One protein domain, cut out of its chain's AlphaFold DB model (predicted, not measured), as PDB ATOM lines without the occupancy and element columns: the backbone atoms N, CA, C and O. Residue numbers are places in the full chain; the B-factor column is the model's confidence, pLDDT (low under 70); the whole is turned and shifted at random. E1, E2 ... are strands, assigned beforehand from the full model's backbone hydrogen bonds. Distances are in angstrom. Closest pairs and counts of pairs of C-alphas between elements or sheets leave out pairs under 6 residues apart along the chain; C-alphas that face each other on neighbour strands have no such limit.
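Overview. This is residues 26 to 51 and 86 to 256 of the 257 residues of an uncharacterized protein of Bacillus anthracis (UniProt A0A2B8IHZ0). This is a long, narrow sandwich: a sheet of E2, E7, E4 and E3 faces a sheet of E1, E6 and E5, and both are twisted round the long axis. At one end residues 143 to 148 of E4 and 250 to 255 of E7 run on past the three-strand sheet, and residues 134 to 140 stick out there. The printed part has 197 residues, with seven named strands, E1 to E7 in order along it, and no named helix: all strand. The sheets, E2 - E7 - E4 - E3 and E1 - E6 - E5, are each antiparallel. The whole is only just loose, close to extended, with a radius of gyration of the C-alphas of 24.3 A and spans of 84 by 37 by 23 A.

Arrangement. Start at E1, residues 26 to 43, an edge strand. Its antiparallel neighbour is E6, residues 205 to 223, where you find N 34 and O 214 3.0 A apart. On the other side of E6 is E5, residues 170 to 189, also antiparallel, with N 180 and O 215 at 2.9 A; E5 and E6 form a hairpin. E5 bends by 91 degrees at residue 173. In the other sheet look at E2, residues 87 to 106, an edge strand antiparallel to E7, residues 230 to 255; N 97 and O 239 are 2.9 A apart. E7 is antiparallel to E4, residues 143 to 167, with N 159 and O 240 at 2.9 A. E4 and the edge strand E3, residues 123 to 126, form a hairpin, with N 125 and O 156 at 2.8 A. Between the sheets, the closest C-alphas of E1 and E4 are those of Thr 34 and Glu 163, 6.9 A apart. Those of E2 and E5 are Cys 89 and Lys 186, at 6.0 A. E6 and E7 are near each other, while E1 and E7 are apart.

Along the chain. Find C-alpha 26 at (-11.388, 37.346, -8.461); from there E1 runs 52.9 A to C-alpha 43. E2 spans 52.8 A, and E3 has four residues. E4 spans 65.8 A from C-alpha 143 at (-17.237, 37.999, -78.419). E5 spans 47.2 A, E6 55.6 A, and E7 71.6 A, ending at C-alpha 255 at (-13.973, 39.483, -75.707).

Size, cuts and confidence. The C-alphas farthest apart, those of Asn 141 and Tyr 227, are 84.9 A apart. Residues 52 to 85 are not printed; C-alphas 51 and 86 are 8.8 A apart across the cut. The links E2 to E3, E3 to E4 and E5 to E6 are long. The model's pLDDT is under 70 at residues 107 to 121, 129 to 141, 192 to 202 and 224 to 228.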
ATOM      1  N   SER A  26     -11.193  38.416  -7.477       87.00
ATOM      2  CA  SER A  26     -11.388  37.346  -8.461       87.00
ATOM      3  C   SER A  26     -11.472  37.898  -9.872       87.00
ATOM      4  O   SER A  26     -12.008  38.982 -10.086       87.00
ATOM      5  N   VAL A  27     -10.970  37.125 -10.830       90.88
ATOM      6  CA  VAL A  27     -11.161  37.380 -12.258       90.88
ATOM      7  C   VAL A  27     -12.494  36.773 -12.677       90.88
ATOM      8  O   VAL A  27     -12.781  35.624 -12.339       90.88
ATOM      9  N   ARG A  28     -13.312  37.547 -13.384       92.06
ATOM     10  CA  ARG A  28     -14.624  37.141 -13.889       92.06
ATOM     11  C   ARG A  28     -14.753  37.494 -15.362       92.06
ATOM     12  O   ARG A  28     -14.020  38.337 -15.871       92.06
ATOM     13  N   LEU A  29     -15.709  36.846 -16.015       93.12
ATOM     14  CA  LEU A  29     -16.033  37.050 -17.416       93.12
ATOM     15  C   LEU A  29     -17.536  37.282 -17.564       93.12
ATOM     16  O   LEU A  29     -18.335  36.617 -16.899       93.12
ATOM     17  N   ILE A  30     -17.909  38.226 -18.421       94.31
ATOM     18  CA  ILE A  30     -19.294  38.453 -18.836       94.31
ATOM     19  C   ILE A  30     -19.382  38.459 -20.360       94.31
ATOM     20  O   ILE A  30     -18.527  39.026 -21.037       94.31
ATOM     21  N   GLU A  31     -20.424  37.818 -20.881       96.19
ATOM     22  CA  GLU A  31     -20.741  37.789 -22.305       96.19
ATOM     23  C   GLU A  31     -21.877  38.764 -22.605       96.19
ATOM     24  O   GLU A  31     -22.884  38.800 -21.891       96.19
ATOM     25  N   VAL A  32     -21.724  39.545 -23.671       94.62
ATOM     26  CA  VAL A  32     -22.686  40.573 -24.078       94.62
ATOM     27  C   VAL A  32     -22.967  40.438 -25.569       94.62
ATOM     28  O   VAL A  32     -22.062  40.209 -26.370       94.62
ATOM     29  N   LYS A  33     -24.246  40.550 -25.943       95.31
ATOM     30  CA  LYS A  33     -24.711  40.519 -27.334       95.31
ATOM     31  C   LYS A  33     -25.441  41.814 -27.646       95.31
ATOM     32  O   LYS A  33     -26.582  41.982 -27.220       95.31
ATOM     33  N   THR A  34     -24.802  42.679 -28.422       94.19
ATOM     34  CA  THR A  34     -25.382  43.955 -28.856       94.19
ATOM     35  C   THR A  34     -25.939  43.807 -30.271       94.19
ATOM     36  O   THR A  34     -25.150  43.694 -31.212       94.19
ATOM     37  N   PRO A  35     -27.268  43.762 -30.464       94.62
ATOM     38  CA  PRO A  35     -27.864  43.619 -31.788       94.62
ATOM     39  C   PRO A  35     -27.709  44.894 -32.628       94.62
ATOM     40  O   PRO A  35     -27.719  46.007 -32.103       94.62
ATOM     41  N   PHE A  36     -27.628  44.730 -33.948       93.25
ATOM     42  CA  PHE A  36     -27.650  45.828 -34.913       93.25
ATOM     43  C   PHE A  36     -28.476  45.465 -36.154       93.25
ATOM     44  O   PHE A  36     -28.587  44.298 -36.534       93.25
ATOM     45  N   SER A  37     -29.046  46.482 -36.803       92.75
ATOM     46  CA  SER A  37     -29.782  46.345 -38.062       92.75
ATOM     47  C   SER A  37     -29.637  47.624 -38.887       92.75
ATOM     48  O   SER A  37     -29.882  48.724 -38.387       92.75
ATOM     49  N   ILE A  38     -29.209  47.487 -40.142       92.31
ATOM     50  CA  ILE A  38     -29.159  48.574 -41.125       92.31
ATOM     51  C   ILE A  38     -30.100  48.201 -42.265       92.31
ATOM     52  O   ILE A  38     -29.831  47.263 -43.017       92.31
ATOM     53  N   ILE A  39     -31.195  48.948 -42.395       90.62
ATOM     54  CA  ILE A  39     -32.188  48.785 -43.461       90.62
ATOM     55  C   ILE A  39     -32.389  50.149 -44.092       90.62
ATOM     56  O   ILE A  39     -33.003  51.033 -43.499       90.62
ATOM     57  N   SER A  40     -31.852  50.338 -45.290       87.94
ATOM     58  CA  SER A  40     -32.075  51.580 -46.022       87.94
ATOM     59  C   SER A  40     -32.007  51.364 -47.521       87.94
ATOM     60  O   SER A  40     -31.549  50.330 -48.017       87.94
ATOM     61  N   ASP A  41     -32.523  52.347 -48.242       89.62
ATOM     62  CA  ASP A  41     -32.540  52.308 -49.686       89.62
ATOM     63  C   ASP A  41     -31.147  52.551 -50.269       89.62
ATOM     64  O   ASP A  41     -30.429  53.455 -49.849       89.62
ATOM     65  N   VAL A  42     -30.804  51.774 -51.289       88.94
ATOM     66  CA  VAL A  42     -29.595  51.924 -52.094       88.94
ATOM     67  C   VAL A  42     -29.957  52.320 -53.520       88.94
ATOM     68  O   VAL A  42     -30.980  51.916 -54.076       88.94
ATOM     69  N   THR A  43     -29.102  53.145 -54.108       87.12
ATOM     70  CA  THR A  43     -29.228  53.679 -55.468       87.12
ATOM     71  C   THR A  43     -27.856  53.666 -56.134       87.12
ATOM     72  O   THR A  43     -26.866  53.300 -55.502       87.12
ATOM     73  N   SER A  44     -27.781  54.149 -57.374       86.25
ATOM     74  CA  SER A  44     -26.516  54.337 -58.095       86.25
ATOM     75  C   SER A  44     -25.783  53.032 -58.401       86.25
ATOM     76  O   SER A  44     -24.570  53.005 -58.322       86.25
ATOM     77  N   PHE A  45     -26.504  51.965 -58.753       87.06
ATOM     78  CA  PHE A  45     -25.914  50.681 -59.146       87.06
ATOM     79  C   PHE A  45     -24.847  50.832 -60.246       87.06
ATOM     80  O   PHE A  45     -25.046  51.595 -61.191       87.06
ATOM     81  N   ILE A  46     -23.766  50.043 -60.164       87.62
ATOM     82  CA  ILE A  46     -22.754  49.907 -61.234       87.62
ATOM     83  C   ILE A  46     -23.438  49.417 -62.507       87.62
ATOM     84  O   ILE A  46     -23.252  49.968 -63.587       87.62
ATOM     85  N   LYS A  47     -24.257  48.375 -62.352       84.69
ATOM     86  CA  LYS A  47     -25.060  47.784 -63.411       84.69
ATOM     87  C   LYS A  47     -26.449  47.512 -62.869       84.69
ATOM     88  O   LYS A  47     -26.593  47.023 -61.749       84.69
ATOM     89  N   SER A  48     -27.474  47.836 -63.650       82.50
ATOM     90  CA  SER A  48     -28.851  47.631 -63.213       82.50
ATOM     91  C   SER A  48     -29.104  46.152 -62.881       82.50
ATOM     92  O   SER A  48     -28.731  45.276 -63.669       82.50
ATOM     93  N   PRO A  49     -29.740  45.859 -61.734       85.25
ATOM     94  CA  PRO A  49     -30.153  44.503 -61.420       85.25
ATOM     95  C   PRO A  49     -31.170  43.973 -62.441       85.25
ATOM     96  O   PRO A  49     -32.106  44.679 -62.826       85.25
ATOM     97  N   ASN A  50     -31.012  42.714 -62.846       82.44
ATOM     98  CA  ASN A  50     -31.988  41.992 -63.653       82.44
ATOM     99  C   ASN A  50     -33.178  41.559 -62.788       82.44
ATOM    100  O   ASN A  50     -32.993  41.122 -61.651       82.44
ATOM    101  N   MET A  51     -34.390  41.638 -63.339       77.31
ATOM    102  CA  MET A  51     -35.630  41.345 -62.618       77.31
ATOM    103  C   MET A  51     -36.423  40.227 -63.236       77.31
ATOM    104  O   MET A  51     -36.591  40.186 -64.450       77.31
ATOM    105  N   GLU A  86     -30.926  35.346 -58.363       86.50
ATOM    106  CA  GLU A  86     -31.052  36.183 -57.174       86.50
ATOM    107  C   GLU A  86     -29.806  37.058 -56.982       86.50
ATOM    108  O   GLU A  86     -28.743  36.819 -57.563       86.50
ATOM    109  N   ILE A  87     -29.964  38.111 -56.184       90.81
ATOM    110  CA  ILE A  87     -28.880  39.035 -55.863       90.81
ATOM    111  C   ILE A  87     -28.225  38.545 -54.581       90.81
ATOM    112  O   ILE A  87     -28.827  38.589 -53.508       90.81
ATOM    113  N   ASP A  88     -26.985  38.092 -54.706       92.69
ATOM    114  CA  ASP A  88     -26.183  37.675 -53.570       92.69
ATOM    115  C   ASP A  88     -25.600  38.902 -52.862       92.69
ATOM    116  O   ASP A  88     -25.017  39.801 -53.477       92.69
ATOM    117  N   CYS A  89     -25.781  38.938 -51.545       93.94
ATOM    118  CA  CYS A  89     -25.312  40.009 -50.678       93.94
ATOM    119  C   CYS A  89     -24.112  39.503 -49.893       93.94
ATOM    120  O   CYS A  89     -24.256  38.650 -49.021       93.94
ATOM    121  N   ASN A  90     -22.929  40.057 -50.134       94.19
ATOM    122  CA  ASN A  90     -21.703  39.634 -49.467       94.19
ATOM    123  C   ASN A  90     -21.145  40.725 -48.566       94.19
ATOM    124  O   ASN A  90     -20.879  41.834 -49.014       94.19
ATOM    125  N   LEU A  91     -20.947  40.400 -47.284       94.69
ATOM    126  CA  LEU A  91     -20.175  41.247 -46.382       94.69
ATOM    127  C   LEU A  91     -18.697  41.081 -46.740       94.69
ATOM    128  O   LEU A  91     -18.136  40.003 -46.572       94.69
ATOM    129  N   VAL A  92     -18.088  42.148 -47.246       94.62
ATOM    130  CA  VAL A  92     -16.682  42.168 -47.667       94.62
ATOM    131  C   VAL A  92     -15.774  42.476 -46.485       94.62
ATOM    132  O   VAL A  92     -14.717  41.869 -46.335       94.62
ATOM    133  N   SER A  93     -16.173  43.432 -45.648       94.62
ATOM    134  CA  SER A  93     -15.426  43.807 -44.453       94.62
ATOM    135  C   SER A  93     -16.313  44.511 -43.435       94.62
ATOM    136  O   SER A  93     -17.379  45.039 -43.766       94.62
ATOM    137  N   SER A  94     -15.845  44.535 -42.193       95.00
ATOM    138  CA  SER A  94     -16.444  45.294 -41.107       95.00
ATOM    139  C   SER A  94     -15.361  45.955 -40.261       95.00
ATOM    140  O   SER A  94     -14.297  45.377 -40.044       95.00
ATOM    141  N   ASN A  95     -15.634  47.171 -39.792       95.06
ATOM    142  CA  ASN A  95     -14.771  47.904 -38.870       95.06
ATOM    143  C   ASN A  95     -15.583  48.305 -37.637       95.06
ATOM    144  O   ASN A  95     -16.717  48.774 -37.758       95.06
ATOM    145  N   LEU A  96     -14.990  48.136 -36.456       94.38
ATOM    146  CA  LEU A  96     -15.595  48.496 -35.179       94.38
ATOM    147  C   LEU A  96     -14.744  49.566 -34.501       94.38
ATOM    148  O   LEU A  96     -13.569  49.340 -34.213       94.38
ATOM    149  N   TYR A  97     -15.349  50.711 -34.212       93.81
ATOM    150  CA  TYR A  97     -14.730  51.776 -33.433       93.81
ATOM    151  C   TYR A  97     -15.495  51.928 -32.133       93.81
ATOM    152  O   TYR A  97     -16.721  51.984 -32.139       93.81
ATOM    153  N   GLU A  98     -14.792  52.002 -31.010       92.94
ATOM    154  CA  GLU A  98     -15.456  52.008 -29.714       92.94
ATOM    155  C   GLU A  98     -14.772  52.930 -28.710       92.94
ATOM    156  O   GLU A  98     -13.547  52.947 -28.570       92.94
ATOM    157  N   LYS A  99     -15.596  53.652 -27.949       93.69
ATOM    158  CA  LYS A  99     -15.194  54.361 -26.737       93.69
ATOM    159  C   LYS A  99     -15.891  53.743 -25.529       93.69
ATOM    160  O   LYS A  99     -17.119  53.736 -25.466       93.69
ATOM    161  N   ARG A 100     -15.106  53.312 -24.539       92.69
ATOM    162  CA  ARG A 100     -15.602  52.713 -23.292       92.69
ATOM    163  C   ARG A 100     -15.382  53.626 -22.093       92.69
ATOM    164  O   ARG A 100     -14.345  54.280 -21.995       92.69
ATOM    165  N   VAL A 101     -16.339  53.643 -21.171       92.94
ATOM    166  CA  VAL A 101     -16.249  54.374 -19.901       92.94
ATOM    167  C   VAL A 101     -16.826  53.512 -18.782       92.94
ATOM    168  O   VAL A 101     -18.010  53.185 -18.799       92.94
ATOM    169  N   LEU A 102     -15.993  53.155 -17.801       92.38
ATOM    170  CA  LEU A 102     -16.440  52.507 -16.567       92.38
ATOM    171  C   LEU A 102     -16.895  53.583 -15.575       92.38
ATOM    172  O   LEU A 102     -16.143  54.504 -15.257       92.38
ATOM    173  N   LEU A 103     -18.129  53.467 -15.100       90.56
ATOM    174  CA  LEU A 103     -18.766  54.395 -14.178       90.56
ATOM    175  C   LEU A 103     -19.107  53.695 -12.869       90.56
ATOM    176  O   LEU A 103     -19.622  52.579 -12.858       90.56
ATOM    177  N   GLU A 104     -18.885  54.409 -11.772       89.38
ATOM    178  CA  GLU A 104     -19.341  54.047 -10.437       89.38
ATOM    179  C   GLU A 104     -20.463  55.014 -10.032       89.38
ATOM    180  O   GLU A 104     -20.258  56.228  -9.960       89.38
ATOM    181  N   LEU A 105     -21.664  54.489  -9.790       84.56
ATOM    182  CA  LEU A 105     -22.853  55.275  -9.460       84.56
ATOM    183  C   LEU A 105     -23.352  54.940  -8.052       84.56
ATOM    184  O   LEU A 105     -23.442  53.775  -7.679       84.56
ATOM    185  N   SER A 106     -23.745  55.951  -7.278       79.69
ATOM    186  CA  SER A 106     -24.422  55.761  -5.986       79.69
ATOM    187  C   SER A 106     -25.907  55.419  -6.176       79.69
ATOM    188  O   SER A 106     -26.587  56.109  -6.948       79.69
ATOM    189  N   ASN A 107     -26.441  54.461  -5.410       65.44
ATOM    190  CA  ASN A 107     -27.835  53.993  -5.506       65.44
ATOM    191  C   ASN A 107     -28.916  55.091  -5.384       65.44
ATOM    192  O   ASN A 107     -30.005  54.939  -5.930       65.44
ATOM    193  N   GLN A 108     -28.632  56.237  -4.753       59.22
ATOM    194  CA  GLN A 108     -29.617  57.314  -4.564       59.22
ATOM    195  C   GLN A 108     -30.017  58.091  -5.837       59.22
ATOM    196  O   GLN A 108     -30.961  58.879  -5.777       59.22
ATOM    197  N   LYS A 109     -29.347  57.903  -6.989       51.62
ATOM    198  CA  LYS A 109     -29.591  58.712  -8.208       51.62
ATOM    199  C   LYS A 109     -30.175  57.975  -9.415       51.62
ATOM    200  O   LYS A 109     -30.423  58.621 -10.430       51.62
ATOM    201  N   VAL A 110     -30.475  56.678  -9.337       53.72
ATOM    202  CA  VAL A 110     -31.085  55.961 -10.478       53.72
ATOM    203  C   VAL A 110     -32.608  56.140 -10.467       53.72
ATOM    204  O   VAL A 110     -33.383  55.207 -10.299       53.72
ATOM    205  N   LYS A 111     -33.040  57.394 -10.610       44.53
ATOM    206  CA  LYS A 111     -34.415  57.784 -10.947       44.53
ATOM    207  C   LYS A 111     -34.373  58.700 -12.174       44.53
ATOM    208  O   LYS A 111     -34.943  59.781 -12.193       44.53
ATOM    209  N   GLY A 112     -33.598  58.286 -13.167       42.28
ATOM    210  CA  GLY A 112     -33.578  58.847 -14.511       42.28
ATOM    211  C   GLY A 112     -33.749  57.675 -15.456       42.28
ATOM    212  O   GLY A 112     -33.102  56.648 -15.245       42.28
ATOM    213  N   ASN A 113     -34.685  57.802 -16.395       41.56
ATOM    214  CA  ASN A 113     -35.038  56.773 -17.366       41.56
ATOM    215  C   ASN A 113     -33.773  56.077 -17.873       41.56
ATOM    216  O   ASN A 113     -32.823  56.737 -18.295       41.56
ATOM    217  N   ILE A 114     -33.747  54.749 -17.769       49.28
ATOM    218  CA  ILE A 114     -32.786  53.924 -18.493       49.28
ATOM    219  C   ILE A 114     -33.142  54.168 -19.956       49.28
ATOM    220  O   ILE A 114     -34.075  53.554 -20.462       49.28
ATOM    221  N   GLU A 115     -32.514  55.169 -20.572       47.44
ATOM    222  CA  GLU A 115     -32.662  55.414 -21.997       47.44
ATOM    223  C   GLU A 115     -32.221  54.130 -22.692       47.44
ATOM    224  O   GLU A 115     -31.096  53.652 -22.514       47.44
ATOM    225  N   GLU A 116     -33.197  53.521 -23.361       48.56
ATOM    226  CA  GLU A 116     -33.040  52.393 -24.262       48.56
ATOM    227  C   GLU A 116     -31.834  52.652 -25.166       48.56
ATOM    228  O   GLU A 116     -31.577  53.799 -25.537       48.56
ATOM    229  N   SER A 117     -31.080  51.601 -25.491       53.12
ATOM    230  CA  SER A 117     -29.966  51.662 -26.435       53.12
ATOM    231  C   SER A 117     -30.404  52.410 -27.697       53.12
ATOM    232  O   SER A 117     -31.128  51.891 -28.546       53.12
ATOM    233  N   SER A 118     -30.026  53.686 -27.797       52.25
ATOM    234  CA  SER A 118     -30.493  54.532 -28.884       52.25
ATOM    235  C   SER A 118     -29.697  54.163 -30.125       52.25
ATOM    236  O   SER A 118     -28.490  54.411 -30.197       52.25
ATOM    237  N   VAL A 119     -30.367  53.549 -31.091       60.94
ATOM    238  CA  VAL A 119     -29.792  53.267 -32.401       60.94
ATOM    239  C   VAL A 119     -29.745  54.579 -33.181       60.94
ATOM    240  O   VAL A 119     -30.780  55.195 -33.438       60.94
ATOM    241  N   GLY A 120     -28.540  55.037 -33.525       60.59
ATOM    242  CA  GLY A 120     -28.363  56.200 -34.396       60.59
ATOM    243  C   GLY A 120     -28.910  55.938 -35.803       60.59
ATOM    244  O   GLY A 120     -29.057  54.790 -36.220       60.59
ATOM    245  N   SER A 121     -29.196  56.996 -36.567       68.69
ATOM    246  CA  SER A 121     -29.603  56.859 -37.970       68.69
ATOM    247  C   SER A 121     -28.525  56.124 -38.772       68.69
ATOM    248  O   SER A 121     -27.380  56.576 -38.794       68.69
ATOM    249  N   SER A 122     -28.889  55.033 -39.445       73.75
ATOM    250  CA  SER A 122     -28.000  54.281 -40.329       73.75
ATOM    251  C   SER A 122     -28.396  54.476 -41.793       73.75
ATOM    252  O   SER A 122     -29.571  54.651 -42.122       73.75
ATOM    253  N   SER A 123     -27.409  54.506 -42.689       83.12
ATOM    254  CA  SER A 123     -27.635  54.665 -44.131       83.12
ATOM    255  C   SER A 123     -26.557  53.956 -44.939       83.12
ATOM    256  O   SER A 123     -25.439  53.783 -44.455       83.12
ATOM    257  N   TRP A 124     -26.896  53.550 -46.163       86.12
ATOM    258  CA  TRP A 124     -25.955  52.981 -47.123       86.12
ATOM    259  C   TRP A 124     -25.459  54.045 -48.104       86.12
ATOM    260  O   TRP A 124     -26.249  54.740 -48.743       86.12
ATOM    261  N   VAL A 125     -24.142  54.124 -48.273       87.00
ATOM    262  CA  VAL A 125     -23.475  55.023 -49.219       87.00
ATOM    263  C   VAL A 125     -22.761  54.186 -50.285       87.00
ATOM    264  O   VAL A 125     -21.979  53.302 -49.926       87.00
ATOM    265  N   PRO A 126     -22.996  54.415 -51.590       85.69
ATOM    266  CA  PRO A 126     -22.254  53.724 -52.640       85.69
ATOM    267  C   PRO A 126     -20.773  54.127 -52.601       85.69
ATOM    268  O   PRO A 126     -20.446  55.307 -52.496       85.69
ATOM    269  N   ILE A 127     -19.873  53.147 -52.697       88.38
ATOM    270  CA  ILE A 127     -18.408  53.367 -52.681       88.38
ATOM    271  C   ILE A 127     -17.730  53.074 -54.024       88.38
ATOM    272  O   ILE A 127     -16.512  52.940 -54.104       88.38
ATOM    273  N   HIS A 128     -18.522  52.960 -55.082       78.75
ATOM    274  CA  HIS A 128     -18.065  52.734 -56.445       78.75
ATOM    275  C   HIS A 128     -18.342  53.974 -57.300       78.75
ATOM    276  O   HIS A 128     -19.301  54.708 -57.063       78.75
ATOM    277  N   GLY A 129     -17.492  54.212 -58.300       62.09
ATOM    278  CA  GLY A 129     -17.779  55.200 -59.337       62.09
ATOM    279  C   GLY A 129     -18.853  54.671 -60.285       62.09
ATOM    280  O   GLY A 129     -18.862  53.481 -60.601       62.09
ATOM    281  N   ILE A 130     -19.747  55.544 -60.755       56.97
ATOM    282  CA  ILE A 130     -20.673  55.208 -61.842       56.97
ATOM    283  C   ILE A 130     -19.831  55.082 -63.114       56.97
ATOM    284  O   ILE A 130     -19.405  56.089 -63.683       56.97
ATOM    285  N   ILE A 131     -19.546  53.854 -63.541       55.28
ATOM    286  CA  ILE A 131     -18.916  53.602 -64.834       55.28
ATOM    287  C   ILE A 131     -20.052  53.507 -65.847       55.28
ATOM    288  O   ILE A 131     -20.751  52.503 -65.919       55.28
ATOM    289  N   LEU A 132     -20.256  54.574 -66.618       51.44
ATOM    290  CA  LEU A 132     -21.037  54.476 -67.844       51.44
ATOM    291  C   LEU A 132     -20.204  53.651 -68.823       51.44
ATOM    292  O   LEU A 132     -19.221  54.152 -69.370       51.44
ATOM    293  N   GLU A 133     -20.556  52.381 -69.013       52.16
ATOM    294  CA  GLU A 133     -20.037  51.607 -70.136       52.16
ATOM    295  C   GLU A 133     -20.504  52.295 -71.425       52.16
ATOM    296  O   GLU A 133     -21.630  52.120 -71.884       52.16
ATOM    297  N   THR A 134     -19.651  53.134 -72.014       45.47
ATOM    298  CA  THR A 134     -19.752  53.437 -73.439       45.47
ATOM    299  C   THR A 134     -19.456  52.136 -74.165       45.47
ATOM    300  O   THR A 134     -18.297  51.718 -74.202       45.47
ATOM    301  N   GLU A 135     -20.494  51.481 -74.692       49.81
ATOM    302  CA  GLU A 135     -20.343  50.381 -75.643       49.81
ATOM    303  C   GLU A 135     -19.417  50.860 -76.764       49.81
ATOM    304  O   GLU A 135     -19.779  51.688 -77.600       49.81
ATOM    305  N   VAL A 136     -18.171  50.391 -76.743       49.00
ATOM    306  CA  VAL A 136     -17.253  50.605 -77.851       49.00
ATOM    307  C   VAL A 136     -17.730  49.667 -78.948       49.00
ATOM    308  O   VAL A 136     -17.560  48.453 -78.834       49.00
ATOM    309  N   GLU A 137     -18.354  50.222 -79.987       49.47
ATOM    310  CA  GLU A 137     -18.638  49.508 -81.232       49.47
ATOM    311  C   GLU A 137     -17.310  49.010 -81.821       49.47
ATOM    312  O   GLU A 137     -16.599  49.718 -82.532       49.47
ATOM    313  N   ALA A 138     -16.931  47.786 -81.467       53.59
ATOM    314  CA  ALA A 138     -15.777  47.092 -82.005       53.59
ATOM    315  C   ALA A 138     -16.202  45.709 -82.499       53.59
ATOM    316  O   ALA A 138     -17.007  45.031 -81.866       53.59
ATOM    317  N   ASP A 139     -15.626  45.356 -83.644       56.16
ATOM    318  CA  ASP A 139     -15.856  44.219 -84.538       56.16
ATOM    319  C   ASP A 139     -16.646  43.012 -83.979       56.16
ATOM    320  O   ASP A 139     -16.299  42.402 -82.965       56.16
ATOM    321  N   VAL A 140     -17.703  42.637 -84.705       58.59
ATOM    322  CA  VAL A 140     -18.825  41.775 -84.272       58.59
ATOM    323  C   VAL A 140     -18.420  40.309 -84.013       58.59
ATOM    324  O   VAL A 140     -19.192  39.549 -83.435       58.59
ATOM    325  N   ASN A 141     -17.198  39.901 -84.367       64.06
ATOM    326  CA  ASN A 141     -16.814  38.485 -84.428       64.06
ATOM    327  C   ASN A 141     -15.962  37.948 -83.265       64.06
ATOM    328  O   ASN A 141     -15.705  36.747 -83.236       64.06
ATOM    329  N   ASN A 142     -15.548  38.771 -82.294       76.62
ATOM    330  CA  ASN A 142     -14.625  38.331 -81.230       76.62
ATOM    331  C   ASN A 142     -15.249  38.273 -79.828       76.62
ATOM    332  O   ASN A 142     -14.533  38.405 -78.836       76.62
ATOM    333  N   TYR A 143     -16.563  38.086 -79.716       78.88
ATOM    334  CA  TYR A 143     -17.237  37.999 -78.419       78.88
ATOM    335  C   TYR A 143     -17.931  36.656 -78.235       78.88
ATOM    336  O   TYR A 143     -18.610  36.167 -79.135       78.88
ATOM    337  N   ILE A 144     -17.807  36.098 -77.034       83.69
ATOM    338  CA  ILE A 144     -18.687  35.035 -76.551       83.69
ATOM    339  C   ILE A 144     -19.617  35.584 -75.491       83.69
ATOM    340  O   ILE A 144     -19.257  36.461 -74.707       83.69
ATOM    341  N   THR A 145     -20.817  35.033 -75.451       86.06
ATOM    342  CA  THR A 145     -21.754  35.305 -74.377       86.06
ATOM    343  C   THR A 145     -21.515  34.322 -73.235       86.06
ATOM    344  O   THR A 145     -21.498  33.111 -73.452       86.06
ATOM    345  N   ALA A 146     -21.346  34.836 -72.020       86.06
ATOM    346  CA  ALA A 146     -21.197  34.041 -70.808       86.06
ATOM    347  C   ALA A 146     -22.136  34.557 -69.713       86.06
ATOM    348  O   ALA A 146     -22.420  35.751 -69.638       86.06
ATOM    349  N   LYS A 147     -22.596  33.658 -68.842       88.62
ATOM    350  CA  LYS A 147     -23.261  34.029 -67.589       88.62
ATOM    351  C   LYS A 147     -22.216  34.060 -66.488       88.62
ATOM    352  O   LYS A 147     -21.550  33.055 -66.254       88.62
ATOM    353  N   LEU A 148     -22.030  35.226 -65.878       89.56
ATOM    354  CA  LEU A 148     -21.018  35.449 -64.848       89.56
ATOM    355  C   LEU A 148     -21.627  36.220 -63.670       89.56
ATOM    356  O   LEU A 148     -22.537  37.024 -63.883       89.56
ATOM    357  N   PRO A 149     -21.135  36.016 -62.434       91.06
ATOM    358  CA  PRO A 149     -21.496  36.862 -61.306       91.06
ATOM    359  C   PRO A 149     -20.904  38.258 -61.515       91.06
ATOM    360  O   PRO A 149     -19.688  38.447 -61.482       91.06
ATOM    361  N   ILE A 150     -21.771  39.235 -61.757       91.06
ATOM    362  CA  ILE A 150     -21.400  40.631 -61.963       91.06
ATOM    363  C   ILE A 150     -21.668  41.412 -60.685       91.06
ATOM    364  O   ILE A 150     -22.732  41.286 -60.078       91.06
ATOM    365  N   GLU A 151     -20.709  42.246 -60.294       91.88
ATOM    366  CA  GLU A 151     -20.913  43.231 -59.239       91.88
ATOM    367  C   GLU A 151     -21.863  44.319 -59.724       91.88
ATOM    368  O   GLU A 151     -21.529  45.126 -60.588       91.88
ATOM    369  N   ILE A 152     -23.066  44.327 -59.156       90.62
ATOM    370  CA  ILE A 152     -24.094  45.321 -59.474       90.62
ATOM    371  C   ILE A 152     -23.996  46.543 -58.555       90.62
ATOM    372  O   ILE A 152     -24.546  47.597 -58.862       90.62
ATOM    373  N   GLY A 153     -23.282  46.435 -57.432       91.75
ATOM    374  CA  GLY A 153     -23.020  47.569 -56.557       91.75
ATOM    375  C   GLY A 153     -22.206  47.216 -55.321       91.75
ATOM    376  O   GLY A 153     -22.161  46.069 -54.881       91.75
ATOM    377  N   ARG A 154     -21.601  48.246 -54.732       94.94
ATOM    378  CA  ARG A 154     -20.852  48.164 -53.478       94.94
ATOM    379  C   ARG A 154     -21.193  49.325 -52.567       94.94
ATOM    380  O   ARG A 154     -21.121  50.478 -52.998       94.94
ATOM    381  N   TYR A 155     -21.527  49.018 -51.321       94.69
ATOM    382  CA  TYR A 155     -22.089  49.970 -50.374       94.69
ATOM    383  C   TYR A 155     -21.382  49.899 -49.034       94.69
ATOM    384  O   TYR A 155     -21.015  48.825 -48.565       94.69
ATOM    385  N   LYS A 156     -21.243  51.060 -48.409       95.19
ATOM    386  CA  LYS A 156     -20.738  51.224 -47.057       95.19
ATOM    387  C   LYS A 156     -21.860  51.720 -46.166       95.19
ATOM    388  O   LYS A 156     -22.500  52.717 -46.491       95.19
ATOM    389  N   GLY A 157     -22.115  51.011 -45.080       92.94
ATOM    390  CA  GLY A 157     -23.119  51.362 -44.086       92.94
ATOM    391  C   GLY A 157     -22.454  51.682 -42.767       92.94
ATOM    392  O   GLY A 157     -21.496  51.015 -42.389       92.94
ATOM    393  N   GLU A 158     -22.971  52.684 -42.072       92.62
ATOM    394  CA  GLU A 158     -22.518  53.047 -40.732       92.62
ATOM    395  C   GLU A 158     -23.707  53.065 -39.773       92.62
ATOM    396  O   GLU A 158     -24.790  53.546 -40.119       92.62
ATOM    397  N   ILE A 159     -23.507  52.527 -38.572       92.00
ATOM    398  CA  ILE A 159     -24.479  52.572 -37.481       92.00
ATOM    399  C   ILE A 159     -23.767  52.880 -36.166       92.00
ATOM    400  O   ILE A 159     -22.718  52.315 -35.858       92.00
ATOM    401  N   SER A 160     -24.350  53.789 -35.389       91.31
ATOM    402  CA  SER A 160     -23.892  54.101 -34.035       91.31
ATOM    403  C   SER A 160     -24.794  53.418 -33.013       91.31
ATOM    404  O   SER A 160     -26.021  53.504 -33.106       91.31
ATOM    405  N   LEU A 161     -24.179  52.745 -32.047       91.06
ATOM    406  CA  LEU A 161     -24.826  51.959 -31.004       91.06
ATOM    407  C   LEU A 161     -24.312  52.425 -29.642       91.06
ATOM    408  O   LEU A 161     -23.126  52.721 -29.480       91.06
ATOM    409  N   ILE A 162     -25.205  52.464 -28.659       90.56
ATOM    410  CA  ILE A 162     -24.849  52.704 -27.263       90.56
ATOM    411  C   ILE A 162     -25.221  51.452 -26.479       90.56
ATOM    412  O   ILE A 162     -26.396  51.093 -26.409       90.56
ATOM    413  N   GLU A 163     -24.218  50.795 -25.902       90.12
ATOM    414  CA  GLU A 163     -24.384  49.610 -25.064       90.12
ATOM    415  C   GLU A 163     -24.072  49.958 -23.606       90.12
ATOM    416  O   GLU A 163     -23.157  50.736 -23.301       90.12
ATOM    417  N   LYS A 164     -24.864  49.396 -22.690       91.38
ATOM    418  CA  LYS A 164     -24.749  49.661 -21.259       91.38
ATOM    419  C   LYS A 164     -24.782  48.353 -20.489       91.38
ATOM    420  O   LYS A 164     -25.833  47.742 -20.310       91.38
ATOM    421  N   ILE A 165     -23.640  48.005 -19.915       91.25
ATOM    422  CA  ILE A 165     -23.480  46.773 -19.149       91.25
ATOM    423  C   ILE A 165     -23.453  47.122 -17.670       91.25
ATOM    424  O   ILE A 165     -22.605  47.892 -17.222       91.25
ATOM    425  N   VAL A 166     -24.388  46.564 -16.905       90.50
ATOM    426  CA  VAL A 166     -24.460  46.746 -15.452       90.50
ATOM    427  C   VAL A 166     -23.853  45.527 -14.768       90.50
ATOM    428  O   VAL A 166     -24.305  44.404 -14.991       90.50
ATOM    429  N   PHE A 167     -22.856  45.746 -13.914       88.44
ATOM    430  CA  PHE A 167     -22.219  44.676 -13.149       88.44
ATOM    431  C   PHE A 167     -22.928  44.463 -11.816       88.44
ATOM    432  O   PHE A 167     -23.384  45.416 -11.177       88.44
ATOM    433  N   LYS A 168     -23.013  43.199 -11.394       84.25
ATOM    434  CA  LYS A 168     -23.571  42.827 -10.085       84.25
ATOM    435  C   LYS A 168     -22.529  42.972  -8.979       84.25
ATOM    436  O   LYS A 168     -22.877  43.237  -7.835       84.25
ATOM    437  N   GLU A 169     -21.264  42.772  -9.324       84.12
ATOM    438  CA  GLU A 169     -20.132  42.837  -8.414       84.12
ATOM    439  C   GLU A 169     -19.474  44.219  -8.413       84.12
ATOM    440  O   GLU A 169     -19.642  45.030  -9.327       84.12
ATOM    441  N   THR A 170     -18.657  44.469  -7.389       87.88
ATOM    442  CA  THR A 170     -17.766  45.629  -7.392       87.88
ATOM    443  C   THR A 170     -16.654  45.412  -8.403       87.88
ATOM    444  O   THR A 170     -15.798  44.550  -8.202       87.88
ATOM    445  N   VAL A 171     -16.674  46.187  -9.485       88.69
ATOM    446  CA  VAL A 171     -15.653  46.133 -10.534       88.69
ATOM    447  C   VAL A 171     -14.478  47.007 -10.132       88.69
ATOM    448  O   VAL A 171     -14.636  48.199  -9.888       88.69
ATOM    449  N   ILE A 172     -13.296  46.403 -10.081       88.94
ATOM    450  CA  ILE A 172     -12.037  47.110  -9.837       88.94
ATOM    451  C   ILE A 172     -11.475  47.610 -11.167       88.94
ATOM    452  O   ILE A 172     -11.095  48.770 -11.290       88.94
ATOM    453  N   GLU A 173     -11.423  46.727 -12.162       91.25
ATOM    454  CA  GLU A 173     -10.767  46.992 -13.440       91.25
ATOM    455  C   GLU A 173     -11.333  46.085 -14.535       91.25
ATOM    456  O   GLU A 173     -11.604  44.906 -14.289       91.25
ATOM    457  N   ILE A 174     -11.466  46.627 -15.747       93.25
ATOM    458  CA  ILE A 174     -11.670  45.842 -16.967       93.25
ATOM    459  C   ILE A 174     -10.294  45.468 -17.512       93.25
ATOM    460  O   ILE A 174      -9.509  46.355 -17.836       93.25
ATOM    461  N   LYS A 175     -10.012  44.171 -17.613       93.00
ATOM    462  CA  LYS A 175      -8.710  43.675 -18.066       93.00
ATOM    463  C   LYS A 175      -8.629  43.573 -19.579       93.00
ATOM    464  O   LYS A 175      -7.718  44.113 -20.193       93.00
ATOM    465  N   GLU A 176      -9.583  42.860 -20.165       93.25
ATOM    466  CA  GLU A 176      -9.596  42.546 -21.586       93.25
ATOM    467  C   GLU A 176     -11.034  42.519 -22.089       93.25
ATOM    468  O   GLU A 176     -11.966  42.188 -21.353       93.25
ATOM    469  N   VAL A 177     -11.211  42.884 -23.355       93.75
ATOM    470  CA  VAL A 177     -12.476  42.703 -24.057       93.75
ATOM    471  C   VAL A 177     -12.173  42.168 -25.442       93.75
ATOM    472  O   VAL A 177     -11.523  42.853 -26.234       93.75
ATOM    473  N   SER A 178     -12.675  40.975 -25.735       94.62
ATOM    474  CA  SER A 178     -12.682  40.418 -27.083       94.62
ATOM    475  C   SER A 178     -14.040  40.657 -27.731       94.62
ATOM    476  O   SER A 178     -15.067  40.705 -27.049       94.62
ATOM    477  N   GLN A 179     -14.043  40.883 -29.045       95.25
ATOM    478  CA  GLN A 179     -15.243  41.255 -29.789       95.25
ATOM    479  C   GLN A 179     -15.269  40.563 -31.146       95.25
ATOM    480  O   GLN A 179     -14.244  40.461 -31.817       95.25
ATOM    481  N   GLU A 180     -16.458  40.148 -31.560       95.50
ATOM    482  CA  GLU A 180     -16.715  39.542 -32.861       95.50
ATOM    483  C   GLU A 180     -18.024  40.086 -33.436       95.50
ATOM    484  O   GLU A 180     -19.017  40.245 -32.725       95.50
ATOM    485  N   ILE A 181     -18.036  40.386 -34.735       96.00
ATOM    486  CA  ILE A 181     -19.235  40.841 -35.443       96.00
ATOM    487  C   ILE A 181     -19.840  39.642 -36.162       96.00
ATOM    488  O   ILE A 181     -19.214  39.070 -37.052       96.00
ATOM    489  N   ILE A 182     -21.077  39.302 -35.815       96.50
ATOM    490  CA  ILE A 182     -21.789  38.161 -36.387       96.50
ATOM    491  C   ILE A 182     -22.978  38.686 -37.182       96.50
ATOM    492  O   ILE A 182     -23.937  39.205 -36.610       96.50
ATOM    493  N   VAL A 183     -22.924  38.542 -38.507       95.88
ATOM    494  CA  VAL A 183     -24.054  38.847 -39.398       95.88
ATOM    495  C   VAL A 183     -24.972  37.635 -39.478       95.88
ATOM    496  O   VAL A 183     -24.538  36.537 -39.821       95.88
ATOM    497  N   THR A 184     -26.246  37.840 -39.159       95.44
ATOM    498  CA  THR A 184     -27.275  36.793 -39.150       95.44
ATOM    499  C   THR A 184     -28.179  36.860 -40.371       95.44
ATOM    500  O   THR A 184     -28.655  35.822 -40.824       95.44
ATOM    501  N   ASN A 185     -28.407  38.056 -40.918       95.25
ATOM    502  CA  ASN A 185     -29.217  38.250 -42.113       95.25
ATOM    503  C   ASN A 185     -28.586  39.304 -43.028       95.25
ATOM    504  O   ASN A 185     -28.103  40.337 -42.563       95.25
ATOM    505  N   LYS A 186     -28.593  39.032 -44.329       94.62
ATOM    506  CA  LYS A 186     -28.139  39.934 -45.385       94.62
ATOM    507  C   LYS A 186     -29.016  39.689 -46.609       94.62
ATOM    508  O   LYS A 186     -28.994  38.603 -47.179       94.62
ATOM    509  N   GLU A 187     -29.813  40.678 -46.986       93.19
ATOM    510  CA  GLU A 187     -30.744  40.549 -48.103       93.19
ATOM    511  C   GLU A 187     -30.877  41.862 -48.872       93.19
ATOM    512  O   GLU A 187     -30.855  42.960 -48.305       93.19
ATOM    513  N   PHE A 188     -31.046  41.734 -50.184       91.12
ATOM    514  CA  PHE A 188     -31.394  42.839 -51.056       91.12
ATOM    515  C   PHE A 188     -32.857  42.712 -51.463       91.12
ATOM    516  O   PHE A 188     -33.271  41.765 -52.134       91.12
ATOM    517  N   LEU A 189     -33.647  43.687 -51.038       87.06
ATOM    518  CA  LEU A 189     -35.075  43.754 -51.271       87.06
ATOM    519  C   LEU A 189     -35.334  44.595 -52.515       87.06
ATOM    520  O   LEU A 189     -35.068  45.800 -52.572       87.06
ATOM    521  N   LEU A 190     -35.876  43.932 -53.525       74.81
ATOM    522  CA  LEU A 190     -36.232  44.568 -54.778       74.81
ATOM    523  C   LEU A 190     -37.461  45.471 -54.610       74.81
ATOM    524  O   LEU A 190     -38.413  45.105 -53.912       74.81
ATOM    525  N   PRO A 191     -37.488  46.646 -55.266       71.31
ATOM    526  CA  PRO A 191     -38.650  47.520 -55.221       71.31
ATOM    527  C   PRO A 191     -39.854  46.851 -55.897       71.31
ATOM    528  O   PRO A 191     -39.723  46.078 -56.850       71.31
ATOM    529  N   LYS A 192     -41.066  47.223 -55.471       58.91
ATOM    530  CA  LYS A 192     -42.282  46.902 -56.229       58.91
ATOM    531  C   LYS A 192     -42.220  47.634 -57.572       58.91
ATOM    532  O   LYS A 192     -42.242  48.863 -57.606       58.91
ATOM    533  N   ILE A 193     -42.126  46.882 -58.668       59.62
ATOM    534  CA  ILE A 193     -42.018  47.424 -60.029       59.62
ATOM    535  C   ILE A 193     -43.226  48.323 -60.324       59.62
ATOM    536  O   ILE A 193     -44.370  47.868 -60.299       59.62
ATOM    537  N   VAL A 194     -42.971  49.581 -60.687       52.69
ATOM    538  CA  VAL A 194     -43.973  50.448 -61.317       52.69
ATOM    539  C   VAL A 194     -43.725  50.395 -62.823       52.69
ATOM    540  O   VAL A 194     -42.794  51.024 -63.321       52.69
ATOM    541  N   LYS A 195     -44.528  49.620 -63.568       53.56
ATOM    542  CA  LYS A 195     -44.449  49.602 -65.039       53.56
ATOM    543  C   LYS A 195     -44.777  51.007 -65.567       53.56
ATOM    544  O   LYS A 195     -45.934  51.422 -65.532       53.56
ATOM    545  N   LYS A 196     -43.780  51.743 -66.070       47.94
ATOM    546  CA  LYS A 196     -43.988  52.974 -66.850       47.94
ATOM    547  C   LYS A 196     -43.898  52.651 -68.346       47.94
ATOM    548  O   LYS A 196     -42.822  52.663 -68.931       47.94
ATOM    549  N   GLY A 197     -45.044  52.392 -68.976       52.84
ATOM    550  CA  GLY A 197     -45.149  52.277 -70.437       52.84
ATOM    551  C   GLY A 197     -44.495  51.025 -71.047       52.84
ATOM    552  O   GLY A 197     -44.505  49.961 -70.437       52.84
ATOM    553  N   LYS A 198     -43.982  51.153 -72.283       48.19
ATOM    554  CA  LYS A 198     -43.390  50.068 -73.098       48.19
ATOM    555  C   LYS A 198     -41.880  49.846 -72.879       48.19
ATOM    556  O   LYS A 198     -41.300  49.013 -73.566       48.19
ATOM    557  N   ASN A 199     -41.241  50.585 -71.973       44.94
ATOM    558  CA  ASN A 199     -39.795  50.486 -71.766       44.94
ATOM    559  C   ASN A 199     -39.442  49.366 -70.776       44.94
ATOM    560  O   ASN A 199     -40.214  49.122 -69.842       44.94
ATOM    561  N   PRO A 200     -38.276  48.712 -70.937       52.16
ATOM    562  CA  PRO A 200     -37.755  47.816 -69.915       52.16
ATOM    563  C   PRO A 200     -37.601  48.600 -68.606       52.16
ATOM    564  O   PRO A 200     -37.055  49.703 -68.576       52.16
ATOM    565  N   SER A 201     -38.157  48.058 -67.528       56.00
ATOM    566  CA  SER A 201     -38.123  48.661 -66.198       56.00
ATOM    567  C   SER A 201     -36.700  48.615 -65.641       56.00
ATOM    568  O   SER A 201     -36.279  47.588 -65.117       56.00
ATOM    569  N   ILE A 202     -35.968  49.723 -65.770       62.62
ATOM    570  CA  ILE A 202     -34.664  49.933 -65.130       62.62
ATOM    571  C   ILE A 202     -34.894  50.139 -63.628       62.62
ATOM    572  O   ILE A 202     -35.756  50.927 -63.230       62.62
ATOM    573  N   ILE A 203     -34.140  49.428 -62.787       71.56
ATOM    574  CA  ILE A 203     -34.159  49.654 -61.339       71.56
ATOM    575  C   ILE A 203     -33.197  50.785 -60.997       71.56
ATOM    576  O   ILE A 203     -31.984  50.640 -61.109       71.56
ATOM    577  N   GLU A 204     -33.757  51.886 -60.509       73.00
ATOM    578  CA  GLU A 204     -32.988  53.029 -60.006       73.00
ATOM    579  C   GLU A 204     -32.725  52.935 -58.494       73.00
ATOM    580  O   GLU A 204     -31.804  53.567 -57.974       73.00
ATOM    581  N   LYS A 205     -33.529  52.140 -57.777       82.88
ATOM    582  CA  LYS A 205     -33.553  52.085 -56.312       82.88
ATOM    583  C   LYS A 205     -33.938  50.695 -55.806       82.88
ATOM    584  O   LYS A 205     -34.906  50.128 -56.298       82.88
ATOM    585  N   GLY A 206     -33.235  50.174 -54.806       86.50
ATOM    586  CA  GLY A 206     -33.624  48.980 -54.039       86.50
ATOM    587  C   GLY A 206     -33.389  49.204 -52.549       86.50
ATOM    588  O   GLY A 206     -32.953  50.290 -52.178       86.50
ATOM    589  N   SER A 207     -33.652  48.216 -51.696       90.44
ATOM    590  CA  SER A 207     -33.373  48.326 -50.256       90.44
ATOM    591  C   SER A 207     -32.398  47.239 -49.819       90.44
ATOM    592  O   SER A 207     -32.569  46.074 -50.161       90.44
ATOM    593  N   LEU A 208     -31.365  47.613 -49.066       93.25
ATOM    594  CA  LEU A 208     -30.376  46.682 -48.531       93.25
ATOM    595  C   LEU A 208     -30.582  46.538 -47.024       93.25
ATOM    596  O   LEU A 208     -30.591  47.536 -46.294       93.25
ATOM    597  N   ARG A 209     -30.740  45.293 -46.574       94.19
ATOM    598  CA  ARG A 209     -30.926  44.927 -45.172       94.19
ATOM    599  C   ARG A 209     -29.781  44.045 -44.706       94.19
ATOM    600  O   ARG A 209     -29.546  42.983 -45.275       94.19
ATOM    601  N   VAL A 210     -29.091  44.482 -43.657       95.56
ATOM    602  CA  VAL A 210     -28.061  43.695 -42.974       95.56
ATOM    603  C   VAL A 210     -28.305  43.749 -41.475       95.56
ATOM    604  O   VAL A 210     -28.421  44.830 -40.898       95.56
ATOM    605  N   GLU A 211     -28.377  42.580 -40.852       95.50
ATOM    606  CA  GLU A 211     -28.660  42.410 -39.430       95.50
ATOM    607  C   GLU A 211     -27.657  41.465 -38.793       95.50
ATOM    608  O   GLU A 211     -27.129  40.548 -39.430       95.50
ATOM    609  N   GLY A 212     -27.415  41.676 -37.508       96.12
ATOM    610  CA  GLY A 212     -26.475  40.870 -36.760       96.12
ATOM    611  C   GLY A 212     -26.373  41.303 -35.314       96.12
ATOM    612  O   GLY A 212     -27.233  42.012 -34.784       96.12
ATOM    613  N   TYR A 213     -25.307  40.862 -34.666       96.06
ATOM    614  CA  TYR A 213     -24.948  41.316 -33.333       96.06
ATOM    615  C   TYR A 213     -23.433  41.362 -33.161       96.06
ATOM    616  O   TYR A 213     -22.686  40.635 -33.816       96.06
ATOM    617  N   ILE A 214     -22.987  42.234 -32.267       96.56
ATOM    618  CA  ILE A 214     -21.616  42.267 -31.774       96.56
ATOM    619  C   ILE A 214     -21.588  41.379 -30.534       96.56
ATOM    620  O   ILE A 214     -22.265  41.665 -29.543       96.56
ATOM    621  N   PHE A 215     -20.852  40.279 -30.610       96.75
ATOM    622  CA  PHE A 215     -20.567  39.421 -29.472       96.75
ATOM    623  C   PHE A 215     -19.334  39.949 -28.751       96.75
ATOM    624  O   PHE A 215     -18.324  40.232 -29.392       96.75
ATOM    625  N   GLN A 216     -19.416  40.103 -27.434       96.12
ATOM    626  CA  GLN A 216     -18.307  40.577 -26.618       96.12
ATOM    627  C   GLN A 216     -18.098  39.659 -25.421       96.12
ATOM    628  O   GLN A 216     -19.062  39.324 -24.732       96.12
ATOM    629  N   CYS A 217     -16.841  39.334 -25.129       96.38
ATOM    630  CA  CYS A 217     -16.443  38.731 -23.862       96.38
ATOM    631  C   CYS A 217     -15.581  39.732 -23.101       96.38
ATOM    632  O   CYS A 217     -14.535  40.154 -23.590       96.38
ATOM    633  N   ILE A 218     -16.022  40.120 -21.908       95.31
ATOM    634  CA  ILE A 218     -15.362  41.129 -21.079       95.31
ATOM    635  C   ILE A 218     -14.793  40.441 -19.843       95.31
ATOM    636  O   ILE A 218     -15.548  39.958 -18.995       95.31
ATOM    637  N   GLU A 219     -13.467  40.417 -19.733       96.00
ATOM    638  CA  GLU A 219     -12.756  39.977 -18.536       96.00
ATOM    639  C   GLU A 219     -12.557  41.162 -17.585       96.00
ATOM    640  O   GLU A 219     -12.046  42.221 -17.966       96.00
ATOM    641  N   PHE A 220     -12.928  40.985 -16.319       93.81
ATOM    642  CA  PHE A 220     -12.797  42.018 -15.298       93.81
ATOM    643  C   PHE A 220     -12.371  41.445 -13.950       93.81
ATOM    644  O   PHE A 220     -12.615  40.282 -13.626       93.81
ATOM    645  N   THR A 221     -11.730  42.285 -13.141       92.69
ATOM    646  CA  THR A 221     -11.401  41.958 -11.752       92.69
ATOM    647  C   THR A 221     -12.481  42.515 -10.839       92.69
ATOM    648  O   THR A 221     -12.826  43.696 -10.935       92.69
ATOM    649  N   SER A 222     -12.990  41.688  -9.928       89.69
ATOM    650  CA  SER A 222     -13.988  42.096  -8.940       89.69
ATOM    651  C   SER A 222     -13.554  41.849  -7.500       89.69
ATOM    652  O   SER A 222     -12.829  40.893  -7.209       89.69
ATOM    653  N   ASP A 223     -14.016  42.721  -6.600       85.00
ATOM    654  CA  ASP A 223     -13.958  42.517  -5.147       85.00
ATOM    655  C   ASP A 223     -15.186  41.699  -4.713       85.00
ATOM    656  O   ASP A 223     -16.319  42.045  -5.060       85.00
ATOM    657  N   GLN A 224     -14.968  40.610  -3.971       68.88
ATOM    658  CA  GLN A 224     -16.027  39.707  -3.500       68.88
ATOM    659  C   GLN A 224     -16.728  40.163  -2.210       68.88
ATOM    660  O   GLN A 224     -17.526  39.413  -1.650       68.88
ATOM    661  N   ARG A 225     -16.452  41.367  -1.700       68.88
ATOM    662  CA  ARG A 225     -17.137  41.864  -0.499       68.88
ATOM    663  C   ARG A 225     -18.657  41.949  -0.703       68.88
ATOM    664  O   ARG A 225     -19.137  42.520  -1.676       68.88
ATOM    665  N   GLU A 226     -19.402  41.371   0.244       55.84
ATOM    666  CA  GLU A 226     -20.804  40.971   0.039       55.84
ATOM    667  C   GLU A 226     -21.824  42.109  -0.130       55.84
ATOM    668  O   GLU A 226     -22.915  41.829  -0.607       55.84
ATOM    669  N   TYR A 227     -21.536  43.376   0.184       56.72
ATOM    670  CA  TYR A 227     -22.539  44.444   0.048       56.72
ATOM    671  C   TYR A 227     -21.914  45.822  -0.184       56.72
ATOM    672  O   TYR A 227     -21.199  46.348   0.672       56.72
ATOM    673  N   HIS A 228     -22.262  46.454  -1.310       64.19
ATOM    674  CA  HIS A 228     -21.957  47.855  -1.598       64.19
ATOM    675  C   HIS A 228     -23.180  48.555  -2.211       64.19
ATOM    676  O   HIS A 228     -23.843  48.010  -3.084       64.19
ATOM    677  N   ASP A 229     -23.467  49.785  -1.772       73.94
ATOM    678  CA  ASP A 229     -24.598  50.620  -2.236       73.94
ATOM    679  C   ASP A 229     -24.305  51.324  -3.586       73.94
ATOM    680  O   ASP A 229     -24.789  52.424  -3.875       73.94
ATOM    681  N   LYS A 230     -23.417  50.722  -4.385       81.56
ATOM    682  CA  LYS A 230     -22.848  51.281  -5.615       81.56
ATOM    683  C   LYS A 230     -23.170  50.372  -6.793       81.56
ATOM    684  O   LYS A 230     -23.073  49.155  -6.677       81.56
ATOM    685  N   ILE A 231     -23.487  50.974  -7.932       84.94
ATOM    686  CA  ILE A 231     -23.713  50.285  -9.203       84.94
ATOM    687  C   ILE A 231     -22.544  50.605 -10.123       84.94
ATOM    688  O   ILE A 231     -22.267  51.775 -10.393       84.94
ATOM    689  N   TYR A 232     -21.893  49.565 -10.635       88.88
ATOM    690  CA  TYR A 232     -20.842  49.696 -11.639       88.88
ATOM    691  C   TYR A 232     -21.437  49.478 -13.026       88.88
ATOM    692  O   TYR A 232     -22.214  48.542 -13.237       88.88
ATOM    693  N   GLN A 233     -21.104  50.358 -13.966       91.88
ATOM    694  CA  GLN A 233     -21.620  50.310 -15.334       91.88
ATOM    695  C   GLN A 233     -20.499  50.537 -16.339       91.88
ATOM    696  O   GLN A 233     -19.743  51.493 -16.197       91.88
ATOM    697  N   LEU A 234     -20.415  49.704 -17.372       92.81
ATOM    698  CA  LEU A 234     -19.595  49.977 -18.548       92.81
ATOM    699  C   LEU A 234     -20.501  50.576 -19.620       92.81
ATOM    700  O   LEU A 234     -21.396  49.904 -20.129       92.81
ATOM    701  N   MET A 235     -20.285  51.853 -19.926       92.44
ATOM    702  CA  MET A 235     -20.904  52.514 -21.071       92.44
ATOM    703  C   MET A 235     -19.998  52.381 -22.288       92.44
ATOM    704  O   MET A 235     -18.801  52.672 -22.203       92.44
ATOM    705  N   GLN A 236     -20.574  51.980 -23.414       92.69
ATOM    706  CA  GLN A 236     -19.861  51.765 -24.666       92.69
ATOM    707  C   GLN A 236     -20.568  52.531 -25.779       92.69
ATOM    708  O   GLN A 236     -21.735  52.282 -26.067       92.69
ATOM    709  N   ASN A 237     -19.847  53.453 -26.413       92.62
ATOM    710  CA  ASN A 237     -20.284  54.094 -27.649       92.62
ATOM    711  C   ASN A 237     -19.553  53.416 -28.799       92.62
ATOM    712  O   ASN A 237     -18.325  53.508 -28.881       92.62
ATOM    713  N   ILE A 238     -20.304  52.735 -29.653       92.62
ATOM    714  CA  ILE A 238     -19.794  51.891 -30.724       92.62
ATOM    715  C   ILE A 238     -20.225  52.487 -32.065       92.62
ATOM    716  O   ILE A 238     -21.399  52.777 -32.267       92.62
ATOM    717  N   THR A 239     -19.292  52.606 -33.001       93.56
ATOM    718  CA  THR A 239     -19.563  52.887 -34.411       93.56
ATOM    719  C   THR A 239     -19.164  51.662 -35.219       93.56
ATOM    720  O   THR A 239     -17.995  51.270 -35.234       93.56
ATOM    721  N   LEU A 240     -20.146  51.043 -35.867       94.81
ATOM    722  CA  LEU A 240     -19.964  49.878 -36.722       94.81
ATOM    723  C   LEU A 240     -20.069  50.307 -38.185       94.81
ATOM    724  O   LEU A 240     -21.099  50.828 -38.614       94.81
ATOM    725  N   GLU A 241     -19.012  50.047 -38.944       95.31
ATOM    726  CA  GLU A 241     -18.969  50.233 -40.391       95.31
ATOM    727  C   GLU A 241     -19.001  48.865 -41.083       95.31
ATOM    728  O   GLU A 241     -18.231  47.967 -40.735       95.31
ATOM    729  N   LEU A 242     -19.879  48.703 -42.072       95.69
ATOM    730  CA  LEU A 242     -20.033  47.485 -42.867       95.69
ATOM    731  C   LEU A 242     -19.841  47.804 -44.350       95.69
ATOM    732  O   LEU A 242     -20.476  48.721 -44.868       95.69
ATOM    733  N   ASN A 243     -19.027  47.016 -45.052       95.19
ATOM    734  CA  ASN A 243     -18.889  47.089 -46.506       95.19
ATOM    735  C   ASN A 243     -19.545  45.868 -47.146       95.19
ATOM    736  O   ASN A 243     -19.151  44.730 -46.886       95.19
ATOM    737  N   VAL A 244     -20.533  46.111 -48.000       95.38
ATOM    738  CA  VAL A 244     -21.349  45.082 -48.644       95.38
ATOM    739  C   VAL A 244     -21.194  45.164 -50.155       95.38
ATOM    740  O   VAL A 244     -21.265  46.241 -50.748       95.38
ATOM    741  N   GLN A 245     -21.006  44.011 -50.778       95.12
ATOM    742  CA  GLN A 245     -20.980  43.818 -52.218       95.12
ATOM    743  C   GLN A 245     -22.265  43.113 -52.650       95.12
ATOM    744  O   GLN A 245     -22.666  42.121 -52.041       95.12
ATOM    745  N   LEU A 246     -22.894  43.623 -53.703       94.38
ATOM    746  CA  LEU A 246     -24.031  42.993 -54.361       94.38
ATOM    747  C   LEU A 246     -23.553  42.339 -55.654       94.38
ATOM    748  O   LEU A 246     -22.997  43.015 -56.526       94.38
ATOM    749  N   LEU A 247     -23.790  41.038 -55.781       93.38
ATOM    750  CA  LEU A 247     -23.481  40.249 -56.970       93.38
ATOM    751  C   LEU A 247     -24.773  39.714 -57.580       93.38
ATOM    752  O   LEU A 247     -25.691  39.322 -56.866       93.38
ATOM    753  N   GLN A 248     -24.835  39.654 -58.902       91.94
ATOM    754  CA  GLN A 248     -25.907  38.951 -59.598       91.94
ATOM    755  C   GLN A 248     -25.344  38.232 -60.810       91.94
ATOM    756  O   GLN A 248     -24.544  38.795 -61.557       91.94
ATOM    757  N   GLU A 249     -25.783  37.000 -61.044       91.56
ATOM    758  CA  GLU A 249     -25.463  36.309 -62.286       91.56
ATOM    759  C   GLU A 249     -26.150  37.011 -63.465       91.56
ATOM    760  O   GLU A 249     -27.381  37.098 -63.543       91.56
ATOM    761  N   GLN A 250     -25.346  37.543 -64.383       89.25
ATOM    762  CA  GLN A 250     -25.832  38.237 -65.566       89.25
ATOM    763  C   GLN A 250     -25.131  37.742 -66.826       89.25
ATOM    764  O   GLN A 250     -23.969  37.338 -66.812       89.25
ATOM    765  N   GLU A 251     -25.863  37.798 -67.935       86.88
ATOM    766  CA  GLU A 251     -25.329  37.529 -69.261       86.88
ATOM    767  C   GLU A 251     -24.473  38.718 -69.716       86.88
ATOM    768  O   GLU A 251     -24.919  39.871 -69.706       86.88
ATOM    769  N   VAL A 252     -23.220  38.442 -70.063       84.44
ATOM    770  CA  VAL A 252     -22.236  39.433 -70.501       84.44
ATOM    771  C   VAL A 252     -21.506  38.943 -71.743       84.44
ATOM    772  O   VAL A 252     -21.321  37.743 -71.949       84.44
ATOM    773  N   ARG A 253     -21.079  39.890 -72.579       84.81
ATOM    774  CA  ARG A 253     -20.233  39.615 -73.741       84.81
ATOM    775  C   ARG A 253     -18.776  39.736 -73.328       84.81
ATOM    776  O   ARG A 253     -18.328  40.806 -72.929       84.81
ATOM    777  N   VAL A 254     -18.040  38.641 -73.433       81.50
ATOM    778  CA  VAL A 254     -16.614  38.577 -73.116       81.50
ATOM    779  C   VAL A 254     -15.836  38.550 -74.418       81.50
ATOM    780  O   VAL A 254     -16.117  37.736 -75.299       81.50
ATOM    781  N   ARG A 255     -14.863  39.452 -74.549       81.88
ATOM    782  CA  ARG A 255     -13.973  39.483 -75.707       81.88
ATOM    783  C   ARG A 255     -12.989  38.318 -75.632       81.88
ATOM    784  O   ARG A 255     -12.341  38.134 -74.606       81.88
ATOM    785  N   ILE A 256     -12.860  37.573 -76.722       77.06
ATOM    786  CA  ILE A 256     -11.807  36.574 -76.901       77.06
ATOM    787  C   ILE A 256     -10.603  37.277 -77.531       77.06
ATOM    788  O   ILE A 256     -10.730  37.944 -78.563       77.06
TER     789      ILE A 256